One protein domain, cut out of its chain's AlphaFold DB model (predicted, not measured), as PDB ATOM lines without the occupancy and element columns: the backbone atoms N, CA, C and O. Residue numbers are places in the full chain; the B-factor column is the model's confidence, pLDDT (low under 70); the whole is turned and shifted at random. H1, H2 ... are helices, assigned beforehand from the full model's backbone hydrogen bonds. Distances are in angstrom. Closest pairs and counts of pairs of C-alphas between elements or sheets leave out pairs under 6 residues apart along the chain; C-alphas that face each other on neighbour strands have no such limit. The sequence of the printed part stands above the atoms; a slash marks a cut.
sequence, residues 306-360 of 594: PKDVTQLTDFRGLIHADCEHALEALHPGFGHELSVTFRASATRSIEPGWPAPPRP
ATOM      1  N   PRO A 306     293.186 263.093 468.428       80.94
ATOM      2  CA  PRO A 306     293.175 264.089 467.370       80.94
ATOM      3  C   PRO A 306     291.941 264.983 467.537       80.94
ATOM      4  O   PRO A 306     290.860 264.493 467.855       80.94
ATOM      5  N   LYS A 307     292.097 266.294 467.294       82.94
ATOM      6  CA  LYS A 307     290.978 267.260 467.336       82.94
ATOM      7  C   LYS A 307     289.837 266.867 466.394       82.94
ATOM      8  O   LYS A 307     288.688 267.188 466.663       82.94
ATOM      9  N   ASP A 308     290.180 266.186 465.305       84.19
ATOM     10  CA  ASP A 308     289.237 265.620 464.358       84.19
ATOM     11  C   ASP A 308     289.560 264.142 464.141       84.19
ATOM     12  O   ASP A 308     290.557 263.759 463.523       84.19
ATOM     13  N   VAL A 309     288.687 263.305 464.682       83.50
ATOM     14  CA  VAL A 309     288.733 261.849 464.567       83.50
ATOM     15  C   VAL A 309     288.633 261.383 463.119       83.50
ATOM     16  O   VAL A 309     289.148 260.317 462.778       83.50
ATOM     17  N   THR A 310     287.981 262.159 462.254       82.44
ATOM     18  CA  THR A 310     287.731 261.745 460.874       82.44
ATOM     19  C   THR A 310     288.990 261.735 460.004       82.44
ATOM     20  O   THR A 310     288.981 261.171 458.915       82.44
ATOM     21  N   GLN A 311     290.114 262.236 460.530       81.44
ATOM     22  CA  GLN A 311     291.442 262.111 459.921       81.44
ATOM     23  C   GLN A 311     292.110 260.748 460.175       81.44
ATOM     24  O   GLN A 311     293.147 260.440 459.581       81.44
ATOM     25  N   LEU A 312     291.552 259.918 461.064       81.62
ATOM     26  CA  LEU A 312     292.060 258.571 461.316       81.62
ATOM     27  C   LEU A 312     291.838 257.664 460.102       81.62
ATOM     28  O   LEU A 312     290.908 257.835 459.312       81.62
ATOM     29  N   THR A 313     292.685 256.641 459.970       80.62
ATOM     30  CA  THR A 313     292.644 255.688 458.848       80.62
ATOM     31  C   THR A 313     291.295 254.998 458.678       80.62
ATOM     32  O   THR A 313     290.967 254.590 457.568       80.62
ATOM     33  N   ASP A 314     290.522 254.897 459.755       79.19
ATOM     34  CA  ASP A 314     289.230 254.212 459.785       79.19
ATOM     35  C   ASP A 314     288.129 254.994 459.051       79.19
ATOM     36  O   ASP A 314     287.180 254.392 458.550       79.19
ATOM     37  N   PHE A 315     288.275 256.320 458.938       81.75
ATOM     38  CA  PHE A 315     287.342 257.207 458.234       81.75
ATOM     39  C   PHE A 315     287.836 257.602 456.836       81.75
ATOM     40  O   PHE A 315     287.091 258.190 456.051       81.75
ATOM     41  N   ARG A 316     289.074 257.229 456.487       75.62
ATOM     42  CA  ARG A 316     289.685 257.538 455.194       75.62
ATOM     43  C   ARG A 316     288.875 256.932 454.045       75.62
ATOM     44  O   ARG A 316     288.681 255.718 453.979       75.62
ATOM     45  N   GLY A 317     288.461 257.771 453.096       75.88
ATOM     46  CA  GLY A 317     287.660 257.356 451.940       75.88
ATOM     47  C   GLY A 317     286.148 257.460 452.147       75.88
ATOM     48  O   GLY A 317     285.387 257.182 451.216       75.88
ATOM     49  N   LEU A 318     285.689 257.901 453.323       81.62
ATOM     50  CA  LEU A 318     284.342 258.439 453.461       81.62
ATOM     51  C   LEU A 318     284.346 259.856 452.883       81.62
ATOM     52  O   LEU A 318     284.867 260.787 453.479       81.62
ATOM     53  N   ILE A 319     283.735 260.026 451.711       77.88
ATOM     54  CA  ILE A 319     283.772 261.298 450.967       77.88
ATOM     55  C   ILE A 319     283.237 262.471 451.817       77.88
ATOM     56  O   ILE A 319     283.751 263.577 451.732       77.88
ATOM     57  N   HIS A 320     282.256 262.222 452.685       73.81
ATOM     58  CA  HIS A 320     281.699 263.223 453.603       73.81
ATOM     59  C   HIS A 320     282.562 263.483 454.849       73.81
ATOM     60  O   HIS A 320     282.384 264.503 455.506       73.81
ATOM     61  N   ALA A 321     283.490 262.580 455.176       79.94
ATOM     62  CA  ALA A 321     284.519 262.817 456.182       79.94
ATOM     63  C   ALA A 321     285.643 263.689 455.609       79.94
ATOM     64  O   ALA A 321     286.102 264.595 456.290       79.94
ATOM     65  N   ASP A 322     286.018 263.487 454.342       80.44
ATOM     66  CA  ASP A 322     287.105 264.224 453.686       80.44
ATOM     67  C   ASP A 322     286.655 265.586 453.111       80.44
ATOM     68  O   ASP A 322     287.454 266.513 452.997       80.44
ATOM     69  N   CYS A 323     285.376 265.738 452.749       84.94
ATOM     70  CA  CYS A 323     284.827 266.939 452.113       84.94
ATOM     71  C   CYS A 323     283.489 267.353 452.746       84.94
ATOM     72  O   CYS A 323     282.473 266.680 452.572       84.94
ATOM     73  N   GLU A 324     283.465 268.521 453.393       85.69
ATOM     74  CA  GLU A 324     282.290 269.072 454.102       85.69
ATOM     75  C   GLU A 324     281.082 269.347 453.200       85.69
ATOM     76  O   GLU A 324     279.951 269.443 453.660       85.69
ATOM     77  N   HIS A 325     281.300 269.481 451.896       88.00
ATOM     78  CA  HIS A 325     280.240 269.777 450.933       88.00
ATOM     79  C   HIS A 325     279.860 268.551 450.094       88.00
ATOM     80  O   HIS A 325     279.011 268.637 449.215       88.00
ATOM     81  N   ALA A 326     280.461 267.381 450.344       85.12
ATOM     82  CA  ALA A 326     280.227 266.199 449.514       85.12
ATOM     83  C   ALA A 326     278.776 265.707 449.551       85.12
ATOM     84  O   ALA A 326     278.276 265.171 448.562       85.12
ATOM     85  N   LEU A 327     278.098 265.883 450.686       86.31
ATOM     86  CA  LEU A 327     276.689 265.523 450.818       86.31
ATOM     87  C   LEU A 327     275.756 266.564 450.199       86.31
ATOM     88  O   LEU A 327     274.608 266.225 449.940       86.31
ATOM     89  N   GLU A 328     276.224 267.776 449.901       89.75
ATOM     90  CA  GLU A 328     275.400 268.848 449.328       89.75
ATOM     91  C   GLU A 328     274.895 268.489 447.926       89.75
ATOM     92  O   GLU A 328     273.743 268.734 447.587       89.75
ATOM     93  N   ALA A 329     275.718 267.799 447.131       81.88
ATOM     94  CA  ALA A 329     275.316 267.316 445.810       81.88
ATOM     95  C   ALA A 329     274.207 266.246 445.868       81.88
ATOM     96  O   ALA A 329     273.443 266.092 444.916       81.88
ATOM     97  N   LEU A 330     274.131 265.482 446.964       78.69
ATOM     98  CA  LEU A 330     273.115 264.443 447.173       78.69
ATOM     99  C   LEU A 330     271.885 264.972 447.924       78.69
ATOM    100  O   LEU A 330     270.777 264.483 447.706       78.69
ATOM    101  N   HIS A 331     272.091 265.956 448.800       83.06
ATOM    102  CA  HIS A 331     271.093 266.571 449.666       83.06
ATOM    103  C   HIS A 331     271.240 268.102 449.630       83.06
ATOM    104  O   HIS A 331     271.761 268.684 450.584       83.06
ATOM    105  N   PRO A 332     270.798 268.766 448.549       90.19
ATOM    106  CA  PRO A 332     270.908 270.217 448.436       90.19
ATOM    107  C   PRO A 332     270.165 270.924 449.579       90.19
ATOM    108  O   PRO A 332     269.024 270.580 449.886       90.19
ATOM    109  N   GLY A 333     270.813 271.902 450.204       89.38
ATOM    110  CA  GLY A 333     270.314 272.720 451.310       89.38
ATOM    111  C   GLY A 333     270.606 272.179 452.714       89.38
ATOM    112  O   GLY A 333     270.569 272.959 453.661       89.38
ATOM    113  N   PHE A 334     270.897 270.882 452.875       90.88
ATOM    114  CA  PHE A 334     271.092 270.256 454.198       90.88
ATOM    115  C   PHE A 334     272.323 269.331 454.268       90.88
ATOM    116  O   PHE A 334     272.685 268.822 455.328       90.88
ATOM    117  N   GLY A 335     272.988 269.085 453.138       87.44
ATOM    118  CA  GLY A 335     274.101 268.146 453.039       87.44
ATOM    119  C   GLY A 335     275.320 268.593 453.839       87.44
ATOM    120  O   GLY A 335     275.941 267.771 454.519       87.44
ATOM    121  N   HIS A 336     275.633 269.890 453.817       90.38
ATOM    122  CA  HIS A 336     276.716 270.437 454.633       90.38
ATOM    123  C   HIS A 336     276.499 270.178 456.135       90.38
ATOM    124  O   HIS A 336     277.378 269.617 456.795       90.38
ATOM    125  N   GLU A 337     275.302 270.469 456.652       91.06
ATOM    126  CA  GLU A 337     274.948 270.261 458.063       91.06
ATOM    127  C   GLU A 337     275.053 268.782 458.471       91.06
ATOM    128  O   GLU A 337     275.591 268.458 459.533       91.06
ATOM    129  N   LEU A 338     274.647 267.857 457.594       87.75
ATOM    130  CA  LEU A 338     274.797 266.414 457.824       87.75
ATOM    131  C   LEU A 338     276.261 265.977 457.939       87.75
ATOM    132  O   LEU A 338     276.586 265.105 458.745       87.75
ATOM    133  N   SER A 339     277.160 266.571 457.154       89.75
ATOM    134  CA  SER A 339     278.587 266.241 457.235       89.75
ATOM    135  C   SER A 339     279.212 266.755 458.538       89.75
ATOM    136  O   SER A 339     279.941 266.020 459.209       89.75
ATOM    137  N   VAL A 340     278.865 267.982 458.944       89.44
ATOM    138  CA  VAL A 340     279.371 268.627 460.162       89.44
ATOM    139  C   VAL A 340     278.868 267.890 461.404       89.44
ATOM    140  O   VAL A 340     279.654 267.550 462.291       89.44
ATOM    141  N   THR A 341     277.575 267.564 461.447       90.00
ATOM    142  CA  THR A 341     276.974 266.789 462.543       90.00
ATOM    143  C   THR A 341     277.550 265.375 462.626       90.00
ATOM    144  O   THR A 341     277.832 264.903 463.731       90.00
ATOM    145  N   PHE A 342     277.822 264.723 461.489       89.38
ATOM    146  CA  PHE A 342     278.503 263.427 461.460       89.38
ATOM    147  C   PHE A 342     279.918 263.507 462.045       89.38
ATOM    148  O   PHE A 342     280.247 262.706 462.920       89.38
ATOM    149  N   ARG A 343     280.743 264.481 461.629       89.38
ATOM    150  CA  ARG A 343     282.102 264.663 462.179       89.38
ATOM    151  C   ARG A 343     282.072 264.928 463.686       89.38
ATOM    152  O   ARG A 343     282.839 264.316 464.436       89.38
ATOM    153  N   ALA A 344     281.154 265.778 464.147       88.06
ATOM    154  CA  ALA A 344     280.974 266.066 465.568       88.06
ATOM    155  C   ALA A 344     280.543 264.818 466.360       88.06
ATOM    156  O   ALA A 344     281.104 264.523 467.417       88.06
ATOM    157  N   SER A 345     279.591 264.041 465.833       86.94
ATOM    158  CA  SER A 345     279.129 262.798 466.459       86.94
ATOM    159  C   SER A 345     280.211 261.717 466.475       86.94
ATOM    160  O   SER A 345     280.362 261.021 467.477       86.94
ATOM    161  N   ALA A 346     280.975 261.570 465.389       86.50
ATOM    162  CA  ALA A 346     282.080 260.619 465.301       86.50
ATOM    163  C   ALA A 346     283.183 260.961 466.311       86.50
ATOM    164  O   ALA A 346     283.664 260.073 467.015       86.50
ATOM    165  N   THR A 347     283.511 262.248 466.451       85.88
ATOM    166  CA  THR A 347     284.500 262.726 467.426       85.88
ATOM    167  C   THR A 347     284.049 262.448 468.862       85.88
ATOM    168  O   THR A 347     284.797 261.836 469.622       85.88
ATOM    169  N   ARG A 348     282.788 262.759 469.206       82.75
ATOM    170  CA  ARG A 348     282.206 262.417 470.520       82.75
ATOM    171  C   ARG A 348     282.184 260.913 470.794       82.75
ATOM    172  O   ARG A 348     282.322 260.505 471.939       82.75
ATOM    173  N   SER A 349     282.019 260.080 469.763       80.81
ATOM    174  CA  SER A 349     281.916 258.625 469.949       80.81
ATOM    175  C   SER A 349     283.220 257.944 470.389       80.81
ATOM    176  O   SER A 349     283.194 256.806 470.855       80.81
ATOM    177  N   ILE A 350     284.356 258.628 470.229       75.19
ATOM    178  CA  ILE A 350     285.690 258.122 470.577       75.19
ATOM    179  C   ILE A 350     286.186 258.653 471.917       75.19
ATOM    180  O   ILE A 350     287.130 258.085 472.471       75.19
ATOM    181  N   GLU A 351     285.544 259.683 472.474       75.88
ATOM    182  CA  GLU A 351     285.841 260.097 473.839       75.88
ATOM    183  C   GLU A 351     285.621 258.899 474.780       75.88
ATOM    184  O   GLU A 351     284.540 258.297 474.779       75.88
ATOM    185  N   PRO A 352     286.649 258.488 475.545       66.75
ATOM    186  CA  PRO A 352     286.555 257.339 476.431       66.75
ATOM    187  C   PRO A 352     285.596 257.661 477.586       66.75
ATOM    188  O   PRO A 352     285.995 258.201 478.613       66.75
ATOM    189  N   GLY A 353     284.319 257.330 477.402       65.25
ATOM    190  CA  GLY A 353     283.257 257.431 478.398       65.25
ATOM    191  C   GLY A 353     282.588 256.078 478.623       65.25
ATOM    192  O   GLY A 353     282.499 255.256 477.706       65.25
ATOM    193  N   TRP A 354     282.134 255.824 479.854       53.69
ATOM    194  CA  TRP A 354     281.304 254.662 480.170       53.69
ATOM    195  C   TRP A 354     279.899 255.123 480.583       53.69
ATOM    196  O   TRP A 354     279.798 255.967 481.475       53.69
ATOM    197  N   PRO A 355     278.824 254.579 479.983       71.00
ATOM    198  CA  PRO A 355     278.819 253.591 478.899       71.00
ATOM    199  C   PRO A 355     279.346 254.171 477.578       71.00
ATOM    200  O   PRO A 355     279.264 255.375 477.347       71.00
ATOM    201  N   ALA A 356     279.889 253.305 476.716       62.91
ATOM    202  CA  ALA A 356     280.362 253.730 475.402       62.91
ATOM    203  C   ALA A 356     279.203 254.392 474.631       62.91
ATOM    204  O   ALA A 356     278.118 253.797 474.569       62.91
ATOM    205  N   PRO A 357     279.396 255.592 474.058       69.25
ATOM    206  CA  PRO A 357     278.358 256.248 473.277       69.25
ATOM    207  C   PRO A 357     277.903 255.340 472.122       69.25
ATOM    208  O   PRO A 357     278.703 254.562 471.583       69.25
ATOM    209  N   PRO A 358     276.616 255.397 471.735       69.06
ATOM    210  CA  PRO A 358     276.115 254.625 470.607       69.06
ATOM    211  C   PRO A 358     276.930 254.962 469.354       69.06
ATOM    212  O   PRO A 358     277.288 256.116 469.114       69.06
ATOM    213  N   ARG A 359     277.264 253.934 468.564       66.31
ATOM    214  CA  ARG A 359     278.036 254.118 467.329       66.31
ATOM    215  C   ARG A 359     277.271 255.065 466.395       66.31
ATOM    216  O   ARG A 359     276.058 254.901 466.288       66.31
ATOM    217  N   PRO A 360     277.946 255.996 465.698       63.94
ATOM    218  CA  PRO A 360     277.279 256.869 464.740       63.94
ATOM    219  C   PRO A 360     276.598 256.015 463.665       63.94
ATOM    220  O   PRO A 360     277.253 255.262 462.938       63.94
TER     221      PRO A 360
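This is residues 306 to 360 of the 594 residues of the protein "Hypothetical protein" of Polarella glacialis (UniProt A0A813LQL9). This is a piece with little regular structure: one long helix, H2, runs along the long axis, with the loop-rich first part and the short helix H1 along one side of it, and residues 356 to 360 folding back beside it. The printed part has 55 residues, with two named helices, H1 then H2, and no named strand; the class is all helix, though 20 of the 55 residues are in named elements. It is elongated, spanning 37 by 20 by 16 A, and only just compact, close to loose, with a radius of gyration of the C-alphas of 11.9 A.

Go from residue 306 to H1, residues 319 to 322, then on to H2, residues 335 to 350. H1 and H2 only just touch, with 3 pairs of C-alphas within 8 A; the closest are those of His 320 and Ser 339, 5.7 A apart. H2 touches H1 with residues 339 to 343 alone. In H2, 11 of 12 O i to N i+4 pairs are within hydrogen-bond range; H1 is too short for such a pair.

Find C-alpha 319 at (283.772, 261.298, 450.967), where H1 begins. H2 runs 23.3 A from C-alpha 335 at (274.101, 268.146, 453.039) to C-alpha 350 at (285.690, 258.122, 470.577).

The C-alphas of Ala 329 and Trp 354, the two farthest apart, are 37.1 A apart. The printed part has no cut, and a long link of 12 residues joins H1 to H2. Look for pLDDT under 70 at residues 352 to 354 and 356 to 360.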